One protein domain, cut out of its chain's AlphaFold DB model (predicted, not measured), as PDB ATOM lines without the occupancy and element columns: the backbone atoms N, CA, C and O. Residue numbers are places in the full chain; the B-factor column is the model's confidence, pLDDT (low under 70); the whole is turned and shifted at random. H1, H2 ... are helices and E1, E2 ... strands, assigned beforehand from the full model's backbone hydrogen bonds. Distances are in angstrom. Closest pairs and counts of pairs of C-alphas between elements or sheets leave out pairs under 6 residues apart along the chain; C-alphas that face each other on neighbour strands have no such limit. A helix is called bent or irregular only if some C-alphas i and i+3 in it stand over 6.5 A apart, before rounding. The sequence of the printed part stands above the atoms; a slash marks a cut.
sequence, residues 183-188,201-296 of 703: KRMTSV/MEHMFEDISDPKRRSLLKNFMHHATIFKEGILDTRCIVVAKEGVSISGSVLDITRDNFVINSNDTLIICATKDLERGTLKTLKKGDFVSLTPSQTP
ATOM      1  N   LYS A 183      22.487  47.782  92.849       92.12
ATOM      2  CA  LYS A 183      23.790  47.108  92.789       92.12
ATOM      3  C   LYS A 183      23.740  45.793  92.008       92.12
ATOM      4  O   LYS A 183      24.641  45.569  91.202       92.12
ATOM      5  N   ARG A 184      22.720  44.945  92.213       94.94
ATOM      6  CA  ARG A 184      22.582  43.681  91.470       94.94
ATOM      7  C   ARG A 184      22.380  43.945  89.982       94.94
ATOM      8  O   ARG A 184      23.131  43.394  89.188       94.94
ATOM      9  N   MET A 185      21.451  44.833  89.621       95.62
ATOM     10  CA  MET A 185      21.193  45.208  88.223       95.62
ATOM     11  C   MET A 185      22.470  45.699  87.526       95.62
ATOM     12  O   MET A 185      22.832  45.219  86.456       95.62
ATOM     13  N   THR A 186      23.204  46.606  88.175       92.38
ATOM     14  CA  THR A 186      24.480  47.114  87.654       92.38
ATOM     15  C   THR A 186      25.500  45.996  87.469       92.38
ATOM     16  O   THR A 186      26.146  45.922  86.430       92.38
ATOM     17  N   SER A 187      25.638  45.122  88.470       92.56
ATOM     18  CA  SER A 187      26.618  44.036  88.452       92.56
ATOM     19  C   SER A 187      26.354  43.050  87.320       92.56
ATOM     20  O   SER A 187      27.289  42.683  86.621       92.56
ATOM     21  N   VAL A 188      25.100  42.632  87.115       95.44
ATOM     22  CA  VAL A 188      24.774  41.655  86.064       95.44
ATOM     23  C   VAL A 188      24.905  42.249  84.661       95.44
ATOM     24  O   VAL A 188      25.343  41.556  83.748       95.44
ATOM     25  N   MET A 201      22.948  37.281  85.183       97.75
ATOM     26  CA  MET A 201      21.730  37.907  84.667       97.75
ATOM     27  C   MET A 201      20.595  36.886  84.555       97.75
ATOM     28  O   MET A 201      19.484  37.172  84.990       97.75
ATOM     29  N   GLU A 202      20.884  35.684  84.060       97.38
ATOM     30  CA  GLU A 202      19.934  34.569  84.030       97.38
ATOM     31  C   GLU A 202      19.462  34.223  85.446       97.38
ATOM     32  O   GLU A 202      18.264  34.115  85.695       97.38
ATOM     33  N   HIS A 203      20.383  34.174  86.414       96.25
ATOM     34  CA  HIS A 203      20.043  33.962  87.819       96.25
ATOM     35  C   HIS A 203      19.165  35.086  88.403       96.25
ATOM     36  O   HIS A 203      18.301  34.840  89.243       96.25
ATOM     37  N   MET A 204      19.361  36.337  87.974       97.94
ATOM     38  CA  MET A 204      18.458  37.443  88.318       97.94
ATOM     39  C   MET A 204      17.057  37.239  87.746       97.94
ATOM     40  O   MET A 204      16.091  37.439  88.478       97.94
ATOM     41  N   PHE A 205      16.939  36.817  86.488       98.12
ATOM     42  CA  PHE A 205      15.647  36.518  85.872       98.12
ATOM     43  C   PHE A 205      14.944  35.319  86.507       98.12
ATOM     44  O   PHE A 205      13.729  35.359  86.693       98.12
ATOM     45  N   GLU A 206      15.691  34.289  86.897       95.88
ATOM     46  CA  GLU A 206      15.174  33.148  87.654       95.88
ATOM     47  C   GLU A 206      14.536  33.611  88.972       95.88
ATOM     48  O   GLU A 206      13.365  33.337  89.241       95.88
ATOM     49  N   ASP A 207      15.272  34.407  89.748       96.00
ATOM     50  CA  ASP A 207      14.833  34.939  91.039       96.00
ATOM     51  C   ASP A 207      13.559  35.789  90.955       96.00
ATOM     52  O   ASP A 207      12.703  35.711  91.840       96.00
ATOM     53  N   ILE A 208      13.429  36.607  89.906       97.12
ATOM     54  CA  ILE A 208      12.292  37.521  89.738       97.12
ATOM     55  C   ILE A 208      11.170  36.964  88.861       97.12
ATOM     56  O   ILE A 208      10.210  37.690  88.611       97.12
ATOM     57  N   SER A 209      11.269  35.714  88.401       94.88
ATOM     58  CA  SER A 209      10.202  35.032  87.658       94.88
ATOM     59  C   SER A 209       9.570  33.899  88.460       94.88
ATOM     60  O   SER A 209       8.340  33.785  88.498       94.88
ATOM     61  N   ASP A 210      10.378  33.105  89.167       92.19
ATOM     62  CA  ASP A 210       9.894  31.983  89.964       92.19
ATOM     63  C   ASP A 210       9.038  32.465  91.156       92.19
ATOM     64  O   ASP A 210       9.502  33.265  91.976       92.19
ATOM     65  N   PRO A 211       7.783  31.998  91.306       86.75
ATOM     66  CA  PRO A 211       6.910  32.436  92.394       86.75
ATOM     67  C   PRO A 211       7.470  32.176  93.801       86.75
ATOM     68  O   PRO A 211       7.246  32.989  94.703       86.75
ATOM     69  N   LYS A 212       8.205  31.074  94.014       84.62
ATOM     70  CA  LYS A 212       8.762  30.718  95.330       84.62
ATOM     71  C   LYS A 212       9.950  31.617  95.669       84.62
ATOM     72  O   LYS A 212       9.981  32.192  96.756       84.62
ATOM     73  N   ARG A 213      10.884  31.809  94.735       90.25
ATOM     74  CA  ARG A 213      12.039  32.712  94.890       90.25
ATOM     75  C   ARG A 213      11.602  34.160  95.062       90.25
ATOM     76  O   ARG A 213      12.089  34.843  95.963       90.25
ATOM     77  N   ARG A 214      10.603  34.605  94.298       91.81
ATOM     78  CA  ARG A 214       9.988  35.922  94.489       91.81
ATOM     79  C   ARG A 214       9.375  36.086  95.866       91.81
ATOM     80  O   ARG A 214       9.522  37.149  96.459       91.81
ATOM     81  N   SER A 215       8.693  35.067  96.386       86.94
ATOM     82  CA  SER A 215       8.148  35.116  97.745       86.94
ATOM     83  C   SER A 215       9.259  35.245  98.791       86.94
ATOM     84  O   SER A 215       9.142  36.084  99.683       86.94
ATOM     85  N   LEU A 216      10.367  34.509  98.640       86.38
ATOM     86  CA  LEU A 216      11.542  34.642  99.510       86.38
ATOM     87  C   LEU A 216      12.124  36.059  99.470       86.38
ATOM     88  O   LEU A 216      12.340  36.662 100.522       86.38
ATOM     89  N   LEU A 217      12.315  36.616  98.271       89.38
ATOM     90  CA  LEU A 217      12.782  37.989  98.091       89.38
ATOM     91  C   LEU A 217      11.813  39.003  98.701       89.38
ATOM     92  O   LEU A 217      12.245  39.850  99.472       89.38
ATOM     93  N   LYS A 218      10.508  38.904  98.424       87.69
ATOM     94  CA  LYS A 218       9.479  39.804  98.978       87.69
ATOM     95  C   LYS A 218       9.477  39.791 100.501       87.69
ATOM     96  O   LYS A 218       9.496  40.858 101.114       87.69
ATOM     97  N   ASN A 219       9.501  38.603 101.101       82.62
ATOM     98  CA  ASN A 219       9.528  38.449 102.552       82.62
ATOM     99  C   ASN A 219      10.802  39.069 103.131       82.62
ATOM    100  O   ASN A 219      10.727  39.863 104.067       82.62
ATOM    101  N   PHE A 220      11.960  38.787 102.533       84.69
ATOM    102  CA  PHE A 220      13.213  39.403 102.952       84.69
ATOM    103  C   PHE A 220      13.164  40.934 102.841       84.69
ATOM    104  O   PHE A 220      13.433  41.615 103.828       84.69
ATOM    105  N   MET A 221      12.763  41.490 101.692       81.56
ATOM    106  CA  MET A 221      12.701  42.944 101.482       81.56
ATOM    107  C   MET A 221      11.736  43.627 102.459       81.56
ATOM    108  O   MET A 221      12.027  44.720 102.938       81.56
ATOM    109  N   HIS A 222      10.619  42.977 102.801       79.50
ATOM    110  CA  HIS A 222       9.675  43.477 103.802       79.50
ATOM    111  C   HIS A 222      10.277  43.499 105.216       79.50
ATOM    112  O   HIS A 222      10.097  44.467 105.954       79.50
ATOM    113  N   HIS A 223      11.024  42.458 105.594       72.25
ATOM    114  CA  HIS A 223      11.636  42.342 106.921       72.25
ATOM    115  C   HIS A 223      12.934  43.143 107.078       72.25
ATOM    116  O   HIS A 223      13.260  43.562 108.191       72.25
ATOM    117  N   ALA A 224      13.638  43.433 105.982       71.88
ATOM    118  CA  ALA A 224      14.955  44.072 105.944       71.88
ATOM    119  C   ALA A 224      15.014  45.529 106.472       71.88
ATOM    120  O   ALA A 224      16.057  46.181 106.375       71.88
ATOM    121  N   THR A 225      13.955  46.014 107.130       56.06
ATOM    122  CA  THR A 225      13.899  47.239 107.959       56.06
ATOM    123  C   THR A 225      15.091  47.414 108.919       56.06
ATOM    124  O   THR A 225      15.447  48.541 109.269       56.06
ATOM    125  N   ILE A 226      15.758  46.319 109.302       53.09
ATOM    126  CA  ILE A 226      16.927  46.287 110.198       53.09
ATOM    127  C   ILE A 226      18.182  46.913 109.557       53.09
ATOM    128  O   ILE A 226      19.022  47.469 110.268       53.09
ATOM    129  N   PHE A 227      18.319  46.898 108.226       60.06
ATOM    130  CA  PHE A 227      19.546  47.340 107.547       60.06
ATOM    131  C   PHE A 227      19.695  48.866 107.401       60.06
ATOM    132  O   PHE A 227      20.688  49.306 106.831       60.06
ATOM    133  N   LYS A 228      18.790  49.672 107.982       54.59
ATOM    134  CA  LYS A 228      18.620  51.123 107.739       54.59
ATOM    135  C   LYS A 228      18.329  51.435 106.262       54.59
ATOM    136  O   LYS A 228      18.945  50.895 105.344       54.59
ATOM    137  N   GLU A 229      17.387  52.346 106.029       51.25
ATOM    138  CA  GLU A 229      17.046  52.823 104.684       51.25
ATOM    139  C   GLU A 229      18.312  53.284 103.932       51.25
ATOM    140  O   GLU A 229      19.065  54.130 104.419       51.25
ATOM    141  N   GLY A 230      18.563  52.694 102.758       57.75
ATOM    142  CA  GLY A 230      19.650  53.074 101.844       57.75
ATOM    143  C   GLY A 230      20.821  52.090 101.703       57.75
ATOM    144  O   GLY A 230      21.573  52.223 100.744       57.75
ATOM    145  N   ILE A 231      20.983  51.093 102.586       63.72
ATOM    146  CA  ILE A 231      22.081  50.099 102.477       63.72
ATOM    147  C   ILE A 231      21.706  48.903 101.585       63.72
ATOM    148  O   ILE A 231      22.577  48.296 100.967       63.72
ATOM    149  N   LEU A 232      20.422  48.556 101.478       71.38
ATOM    150  CA  LEU A 232      19.995  47.413 100.654       71.38
ATOM    151  C   LEU A 232      20.278  47.644  99.170       71.38
ATOM    152  O   LEU A 232      20.773  46.756  98.484       71.38
ATOM    153  N   ASP A 233      20.046  48.867  98.698       74.69
ATOM    154  CA  ASP A 233      20.188  49.211  97.285       74.69
ATOM    155  C   ASP A 233      21.651  49.206  96.800       74.69
ATOM    156  O   ASP A 233      21.925  49.112  95.601       74.69
ATOM    157  N   THR A 234      22.603  49.257  97.739       82.00
ATOM    158  CA  THR A 234      24.044  49.208  97.469       82.00
ATOM    159  C   THR A 234      24.635  47.802  97.546       82.00
ATOM    160  O   THR A 234      25.815  47.642  97.233       82.00
ATOM    161  N   ARG A 235      23.846  46.780  97.908       85.56
ATOM    162  CA  ARG A 235      24.292  45.381  98.008       85.56
ATOM    163  C   ARG A 235      23.677  44.500  96.933       85.56
ATOM    164  O   ARG A 235      22.549  44.720  96.494       85.56
ATOM    165  N   CYS A 236      24.420  43.479  96.517       90.56
ATOM    166  CA  CYS A 236      23.859  42.415  95.692       90.56
ATOM    167  C   CYS A 236      23.033  41.491  96.592       90.56
ATOM    168  O   CYS A 236      23.535  41.036  97.620       90.56
ATOM    169  N   ILE A 237      21.771  41.251  96.237       92.12
ATOM    170  CA  ILE A 237      20.860  40.399  97.011       92.12
ATOM    171  C   ILE A 237      20.307  39.330  96.083       92.12
ATOM    172  O   ILE A 237      19.697  39.652  95.061       92.12
ATOM    173  N   VAL A 238      20.553  38.071  96.424       94.06
ATOM    174  CA  VAL A 238      20.256  36.913  95.576       94.06
ATOM    175  C   VAL A 238      19.594  35.810  96.388       94.06
ATOM    176  O   VAL A 238      19.826  35.709  97.591       94.06
ATOM    177  N   VAL A 239      18.785  34.969  95.747       93.75
ATOM    178  CA  VAL A 239      18.369  33.697  96.353       93.75
ATOM    179  C   VAL A 239      19.472  32.667  96.123       93.75
ATOM    180  O   VAL A 239      20.171  32.706  95.115       93.75
ATOM    181  N   ALA A 240      19.689  31.774  97.079       91.88
ATOM    182  CA  ALA A 240      20.692  30.730  96.967       91.88
ATOM    183  C   ALA A 240      20.454  29.873  95.711       91.88
ATOM    184  O   ALA A 240      19.346  29.386  95.472       91.88
ATOM    185  N   LYS A 241      21.502  29.689  94.901       87.88
ATOM    186  CA  LYS A 241      21.429  28.840  93.713       87.88
ATOM    187  C   LYS A 241      21.523  27.375  94.124       87.88
ATOM    188  O   LYS A 241      22.410  26.965  94.867       87.88
ATOM    189  N   GLU A 242      20.591  26.587  93.618       83.44
ATOM    190  CA  GLU A 242      20.506  25.161  93.889       83.44
ATOM    191  C   GLU A 242      21.733  24.404  93.378       83.44
ATOM    192  O   GLU A 242      22.236  24.675  92.287       83.44
ATOM    193  N   GLY A 243      22.232  23.457  94.175       79.88
ATOM    194  CA  GLY A 243      23.425  22.676  93.841       79.88
ATOM    195  C   GLY A 243      24.747  23.454  93.871       79.88
ATOM    196  O   GLY A 243      25.791  22.852  93.637       79.88
ATOM    197  N   VAL A 244      24.734  24.756  94.178       84.69
ATOM    198  CA  VAL A 244      25.947  25.574  94.311       84.69
ATOM    199  C   VAL A 244      26.289  25.712  95.785       84.69
ATOM    200  O   VAL A 244      25.504  26.249  96.565       84.69
ATOM    201  N   SER A 245      27.465  25.228  96.179       87.94
ATOM    202  CA  SER A 245      27.937  25.390  97.551       87.94
ATOM    203  C   SER A 245      28.116  26.868  97.873       87.94
ATOM    204  O   SER A 245      28.802  27.604  97.164       87.94
ATOM    205  N   ILE A 246      27.504  27.292  98.970       90.38
ATOM    206  CA  ILE A 246      27.597  28.645  99.496       90.38
ATOM    207  C   ILE A 246      28.150  28.595 100.912       90.38
ATOM    208  O   ILE A 246      27.935  27.643 101.666       90.38
ATOM    209  N   SER A 247      28.875  29.642 101.279       91.50
ATOM    210  CA  SER A 247      29.387  29.804 102.632       91.50
ATOM    211  C   SER A 247      29.401  31.266 103.028       91.50
ATOM    212  O   SER A 247      29.724  32.128 102.205       91.50
ATOM    213  N   GLY A 248      29.079  31.553 104.281       92.31
ATOM    214  CA  GLY A 248      29.051  32.917 104.782       92.31
ATOM    215  C   GLY A 248      28.569  33.007 106.219       92.31
ATOM    216  O   GLY A 248      28.139  32.022 106.819       92.31
ATOM    217  N   SER A 249      28.636  34.216 106.763       91.88
ATOM    218  CA  SER A 249      28.145  34.500 108.112       91.88
ATOM    219  C   SER A 249      26.653  34.809 108.084       91.88
ATOM    220  O   SER A 249      26.209  35.648 107.297       91.88
ATOM    221  N   VAL A 250      25.883  34.172 108.961       90.88
ATOM    222  CA  VAL A 250      24.443  34.394 109.108       90.88
ATOM    223  C   VAL A 250      24.182  35.806 109.622       90.88
ATOM    224  O   VAL A 250      24.633  36.190 110.700       90.88
ATOM    225  N   LEU A 251      23.425  36.585 108.859       87.31
ATOM    226  CA  LEU A 251      22.998  37.936 109.223       87.31
ATOM    227  C   LEU A 251      21.602  37.959 109.830       87.31
ATOM    228  O   LEU A 251      21.331  38.740 110.747       87.31
ATOM    229  N   ASP A 252      20.705  37.135 109.296       84.12
ATOM    230  CA  ASP A 252      19.317  37.110 109.722       84.12
ATOM    231  C   ASP A 252      18.713  35.717 109.604       84.12
ATOM    232  O   ASP A 252      19.134  34.919 108.769       84.12
ATOM    233  N   ILE A 253      17.743  35.435 110.467       82.94
ATOM    234  CA  ILE A 253      17.047  34.152 110.540       82.94
ATOM    235  C   ILE A 253      15.574  34.461 110.776       82.94
ATOM    236  O   ILE A 253      15.215  35.118 111.754       82.94
ATOM    237  N   THR A 254      14.726  33.974 109.882       77.44
ATOM    238  CA  THR A 254      13.273  33.951 110.030       77.44
ATOM    239  C   THR A 254      12.802  32.498 110.130       77.44
ATOM    240  O   THR A 254      13.607  31.566 110.147       77.44
ATOM    241  N   ARG A 255      11.486  32.281 110.221       71.44
ATOM    242  CA  ARG A 255      10.914  30.929 110.275       71.44
ATOM    243  C   ARG A 255      11.234  30.113 109.013       71.44
ATOM    244  O   ARG A 255      11.582  28.939 109.116       71.44
ATOM    245  N   ASP A 256      11.149  30.752 107.848       73.25
ATOM    246  CA  ASP A 256      11.145  30.060 106.550       73.25
ATOM    247  C   ASP A 256      12.435  30.287 105.744       73.25
ATOM    248  O   ASP A 256      12.709  29.588 104.766       73.25
ATOM    249  N   ASN A 257      13.251  31.269 106.134       85.88
ATOM    250  CA  ASN A 257      14.515  31.583 105.474       85.88
ATOM    251  C   ASN A 257      15.569  32.113 106.450       85.88
ATOM    252  O   ASN A 257      15.262  32.598 107.534       85.88
ATOM    253  N   PHE A 258      16.826  32.042 106.036       87.69
ATOM    254  CA  PHE A 258      17.939  32.721 106.687       87.69
ATOM    255  C   PHE A 258      18.802  33.391 105.619       87.69
ATOM    256  O   PHE A 258      18.756  33.036 104.442       87.69
ATOM    257  N   VAL A 259      19.570  34.394 106.021       89.88
ATOM    258  CA  VAL A 259      20.373  35.204 105.107       89.88
ATOM    259  C   VAL A 259      21.816  35.141 105.531       89.88
ATOM    260  O   VAL A 259      22.130  35.404 106.693       89.88
ATOM    261  N   ILE A 260      22.696  34.846 104.582       91.62
ATOM    262  CA  ILE A 260      24.140  34.860 104.800       91.62
ATOM    263  C   ILE A 260      24.786  36.018 104.048       91.62
ATOM    264  O   ILE A 260      24.349  36.401 102.963       91.62
ATOM    265  N   ASN A 261      25.846  36.569 104.626       90.38
ATOM    266  CA  ASN A 261      26.754  37.476 103.939       90.38
ATOM    267  C   ASN A 261      27.930  36.677 103.383       90.38
ATOM    268  O   ASN A 261      28.695  36.095 104.157       90.38
ATOM    269  N   SER A 262      28.095  36.686 102.066       90.56
ATOM    270  CA  SER A 262      29.226  36.067 101.380       90.56
ATOM    271  C   SER A 262      29.816  37.069 100.395       90.56
ATOM    272  O   SER A 262      29.132  37.490  99.468       90.56
ATOM    273  N   ASN A 263      31.064  37.495 100.613       84.50
ATOM    274  CA  ASN A 263      31.783  38.422  99.725       84.50
ATOM    275  C   ASN A 263      30.963  39.668  99.316       84.50
ATOM    276  O   ASN A 263      30.892  40.022  98.143       84.50
ATOM    277  N   ASP A 264      30.313  40.314 100.292       80.38
ATOM    278  CA  ASP A 264      29.461  41.507 100.107       80.38
ATOM    279  C   ASP A 264      28.168  41.273  99.289       80.38
ATOM    280  O   ASP A 264      27.453  42.212  98.927       80.38
ATOM    281  N   THR A 265      27.823  40.004  99.055       90.06
ATOM    282  CA  THR A 265      26.528  39.548  98.537       90.06
ATOM    283  C   THR A 265      25.690  38.971  99.672       90.06
ATOM    284  O   THR A 265      26.155  38.157 100.471       90.06
ATOM    285  N   LEU A 266      24.429  39.392  99.743       91.31
ATOM    286  CA  LEU A 266      23.439  38.827 100.650       91.31
ATOM    287  C   LEU A 266      22.728  37.675  99.944       91.31
ATOM    288  O   LEU A 266      22.053  37.889  98.938       91.31
ATOM    289  N   ILE A 267      22.887  36.463 100.467       92.81
ATOM    290  CA  ILE A 267      22.305  35.251  99.888       92.81
ATOM    291  C   ILE A 267      21.164  34.783 100.788       92.81
ATOM    292  O   ILE A 267      21.379  34.435 101.951       92.81
ATOM    293  N   ILE A 268      19.949  34.788 100.248       91.88
ATOM    294  CA  ILE A 268      18.734  34.317 100.914       91.88
ATOM    295  C   ILE A 268      18.630  32.809 100.706       91.88
ATOM    296  O   ILE A 268      18.553  32.337  99.575       91.88
ATOM    297  N   CYS A 269      18.599  32.060 101.798       88.75
ATOM    298  CA  CYS A 269      18.549  30.604 101.808       88.75
ATOM    299  C   CYS A 269      17.236  30.142 102.446       88.75
ATOM    300  O   CYS A 269      16.768  30.764 103.403       88.75
ATOM    301  N   ALA A 270      16.635  29.055 101.957       84.06
ATOM    302  CA  ALA A 270      15.451  28.500 102.601       84.06
ATOM    303  C   ALA A 270      15.870  27.669 103.823       84.06
ATOM    304  O   ALA A 270      16.856  26.939 103.775       84.06
ATOM    305  N   THR A 271      15.126  27.733 104.931       80.38
ATOM    306  CA  THR A 271      15.490  26.972 106.148       80.38
ATOM    307  C   THR A 271      15.448  25.457 105.939       80.38
ATOM    308  O   THR A 271      16.188  24.740 106.604       80.38
ATOM    309  N   LYS A 272      14.661  24.975 104.967       76.44
ATOM    310  CA  LYS A 272      14.634  23.571 104.514       76.44
ATOM    311  C   LYS A 272      15.945  23.076 103.886       76.44
ATOM    312  O   LYS A 272      16.125  21.872 103.755       76.44
ATOM    313  N   ASP A 273      16.822  23.988 103.457       77.75
ATOM    314  CA  ASP A 273      18.113  23.639 102.852       77.75
ATOM    315  C   ASP A 273      19.175  23.311 103.912       77.75
ATOM    316  O   ASP A 273      20.250  22.815 103.580       77.75
ATOM    317  N   LEU A 274      18.885  23.593 105.186       77.44
ATOM    318  CA  LEU A 274      19.720  23.183 106.307       77.44
ATOM    319  C   LEU A 274      19.491  21.705 106.627       77.44
ATOM    320  O   LEU A 274      18.386  21.179 106.486       77.44
ATOM    321  N   GLU A 275      20.531  21.049 107.140       73.31
ATOM    322  CA  GLU A 275      20.376  19.730 107.750       73.31
ATOM    323  C   GLU A 275      19.307  19.768 108.856       73.31
ATOM    324  O   GLU A 275      19.180  20.746 109.608       73.31
ATOM    325  N   ARG A 276      18.496  18.704 108.940       67.19
ATOM    326  CA  ARG A 276      17.401  18.625 109.917       67.19
ATOM    327  C   ARG A 276      17.963  18.781 111.333       67.19
ATOM    328  O   ARG A 276      18.925  18.124 111.706       67.19
ATOM    329  N   GLY A 277      17.341  19.646 112.132       65.50
ATOM    330  CA  GLY A 277      17.768  19.949 113.505       65.50
ATOM    331  C   GLY A 277      18.701  21.159 113.635       65.50
ATOM    332  O   GLY A 277      18.633  21.843 114.658       65.50
ATOM    333  N   THR A 278      19.453  21.516 112.588       72.50
ATOM    334  CA  THR A 278      20.415  22.640 112.594       72.50
ATOM    335  C   THR A 278      19.741  23.996 112.810       72.50
ATOM    336  O   THR A 278      20.308  24.889 113.439       72.50
ATOM    337  N   LEU A 279      18.485  24.153 112.375       74.69
ATOM    338  CA  LEU A 279      17.727  25.392 112.569       74.69
ATOM    339  C   LEU A 279      17.539  25.760 114.054       74.69
ATOM    340  O   LEU A 279      17.490  26.939 114.385       74.69
ATOM    341  N   LYS A 280      17.452  24.772 114.960       75.88
ATOM    342  CA  LYS A 280      17.249  25.029 116.401       75.88
ATOM    343  C   LYS A 280      18.484  25.631 117.070       75.88
ATOM    344  O   LYS A 280      18.358  26.280 118.105       75.88
ATOM    345  N   THR A 281      19.665  25.387 116.507       80.50
ATOM    346  CA  THR A 281      20.950  25.806 117.075       80.50
ATOM    347  C   THR A 281      21.549  27.018 116.370       80.50
ATOM    348  O   THR A 281      22.429  27.651 116.948       80.50
ATOM    349  N   LEU A 282      21.075  27.348 115.162       85.50
ATOM    350  CA  LEU A 282      21.604  28.425 114.328       85.50
ATOM    351  C   LEU A 282      21.368  29.815 114.940       85.50
ATOM    352  O   LEU A 282      20.248  30.161 115.323       85.50
ATOM    353  N   LYS A 283      22.415  30.643 114.987       88.19
ATOM    354  CA  LYS A 283      22.397  32.007 115.531       88.19
ATOM    355  C   LYS A 283      22.971  33.018 114.539       88.19
ATOM    356  O   LYS A 283      23.740  32.698 113.637       88.19
ATOM    357  N   LYS A 284      22.605  34.291 114.724       88.06
ATOM    358  CA  LYS A 284      23.225  35.402 113.985       88.06
ATOM    359  C   LYS A 284      24.716  35.469 114.318       88.06
ATOM    360  O   LYS A 284      25.081  35.445 115.489       88.06
ATOM    361  N   GLY A 285      25.547  35.611 113.293       87.06
ATOM    362  CA  GLY A 285      27.006  35.598 113.391       87.06
ATOM    363  C   GLY A 285      27.637  34.234 113.111       87.06
ATOM    364  O   GLY A 285      28.822  34.201 112.779       87.06
ATOM    365  N   ASP A 286      26.869  33.142 113.170       90.69
ATOM    366  CA  ASP A 286      27.385  31.806 112.871       90.69
ATOM    367  C   ASP A 286      27.865  31.726 111.421       90.69
ATOM    368  O   ASP A 286      27.269  32.315 110.516       90.69
ATOM    369  N   PHE A 287      28.947  30.988 111.191       90.62
ATOM    370  CA  PHE A 287      29.398  30.673 109.843       90.62
ATOM    371  C   PHE A 287      28.746  29.370 109.394       90.62
ATOM    372  O   PHE A 287      28.874  28.348 110.064       90.62
ATOM    373  N   VAL A 288      28.070  29.404 108.250       90.06
ATOM    374  CA  VAL A 288      27.461  28.217 107.647       90.06
ATOM    375  C   VAL A 288      28.079  27.951 106.290       90.06
ATOM    376  O   VAL A 288      28.401  28.878 105.546       90.06
ATOM    377  N   SER A 289      28.210  26.671 105.962       90.00
ATOM    378  CA  SER A 289      28.470  26.207 104.609       90.00
ATOM    379  C   SER A 289      27.442  25.142 104.277       90.00
ATOM    380  O   SER A 289      27.249  24.200 105.041       90.00
ATOM    381  N   LEU A 290      26.740  25.332 103.169       87.81
ATOM    382  CA  LEU A 290      25.715  24.409 102.708       87.81
ATOM    383  C   LEU A 290      25.646  24.431 101.190       87.81
ATOM    384  O   LEU A 290      26.091  25.372 100.536       87.81
ATOM    385  N   THR A 291      25.056  23.387 100.635       86.25
ATOM    386  CA  THR A 291      24.707  23.331  99.219       86.25
ATOM    387  C   THR A 291      23.191  23.223  99.165       86.25
ATOM    388  O   THR A 291      22.676  22.182  99.576       86.25
ATOM    389  N   PRO A 292      22.465  24.279  98.740       82.19
ATOM    390  CA  PRO A 292      21.012  24.247  98.697       82.19
ATOM    391  C   PRO A 292      20.552  23.048  97.881       82.19
ATOM    392  O   PRO A 292      21.099  22.775  96.803       82.19
ATOM    393  N   SER A 293      19.588  22.308  98.425       69.25
ATOM    394  CA  SER A 293      19.122  21.079  97.792       69.25
ATOM    395  C   SER A 293      18.569  21.418  96.415       69.25
ATOM    396  O   SER A 293      17.776  22.349  96.284       69.25
ATOM    397  N   GLN A 294      18.974  20.665  95.390       64.06
ATOM    398  CA  GLN A 294      18.330  20.789  94.087       64.06
ATOM    399  C   GLN A 294      16.837  20.555  94.269       64.06
ATOM    400  O   GLN A 294      16.435  19.564  94.895       64.06
ATOM    401  N   THR A 295      16.016  21.471  93.752       59.81
ATOM    402  CA  THR A 295      14.603  21.173  93.619       59.81
ATOM    403  C   THR A 295      14.512  19.881  92.828       59.81
ATOM    404  O   THR A 295      15.221  19.706  91.829       59.81
ATOM    405  N   PRO A 296      13.705  18.920  93.296       62.22
ATOM    406  CA  PRO A 296      13.576  17.677  92.570       62.22
ATOM    407  C   PRO A 296      13.129  18.011  91.149       62.22
ATOM    408  O   PRO A 296      12.197  18.801  90.975       62.22
TER     409      PRO A 296
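Overview. This is residues 183 to 188 and 201 to 296 of the 703 residues of the protein "Bep226" of Bartonella ancashensis (UniProt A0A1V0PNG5). A strongly twisted sheet of five strands has one long helix, H3, packed slantwise over it in two layers, while the short helices H1 and H2 graze its E1 edge. Residues 271 to 286 make a long loop before the last strand, E5. The 102 printed residues include H1 H2 H3 E1 E2 E3 E4 E5 in that order, class mixed; the mixed sheet runs E1 E4 E3 E2 E5. The whole is compact, radius of gyration of the C-alphas 13.0 A, spanning 37 by 33 by 23 A.

Along the chain. H1, residues 183 to 188, begins at C-alpha (23.790, 47.108, 92.789). H2 is residues 201 to 209; H3, residues 211 to 227, is 24.7 A long, with a kink of 33 degrees near residue 221, and irregular, C-alphas 223 and 226 being 7.4 A apart. E1 is residues 236 to 239, E2 246 to 253 with 16.2 A, E3 257 to 262 with 15.9 A and E4 265 to 270 with 16.2 A. E5, residues 287 to 290, ends at C-alpha (25.715, 24.409, 102.708).

Arrangement. E2, E3 and E4 form a meander, each the antiparallel neighbour of the one before, with N 251 to O 259 at 2.8 A and N 267 to O 260 at 2.9 A. E5 closes a Greek key, antiparallel to E2, N 248 to O 288 at 3.0 A. E2 bends by 81 degrees at residue 249. E1 is parallel to E4, N 238 to O 266 at 2.9 A. H3 has a height over the sheet of 8.3 A; its closest C-alphas to E4 are Leu 216 and Ile 268, 7.3 A. H2 and H3 touch only at the corner, Asp 207 and Arg 213 C-alphas 5.3 A apart. In H1 and H2 every O i to N i+4 pair is within hydrogen-bond range; in H3, 10 of 13.

Size, cuts and confidence. Residues 189 to 200 are not printed, a gap of 5.0 A between C-alphas 188 and 201. The link E4 to E5 is long. pLDDT is under 70 at residues 225 to 231, 276 to 277 and 293 to 296.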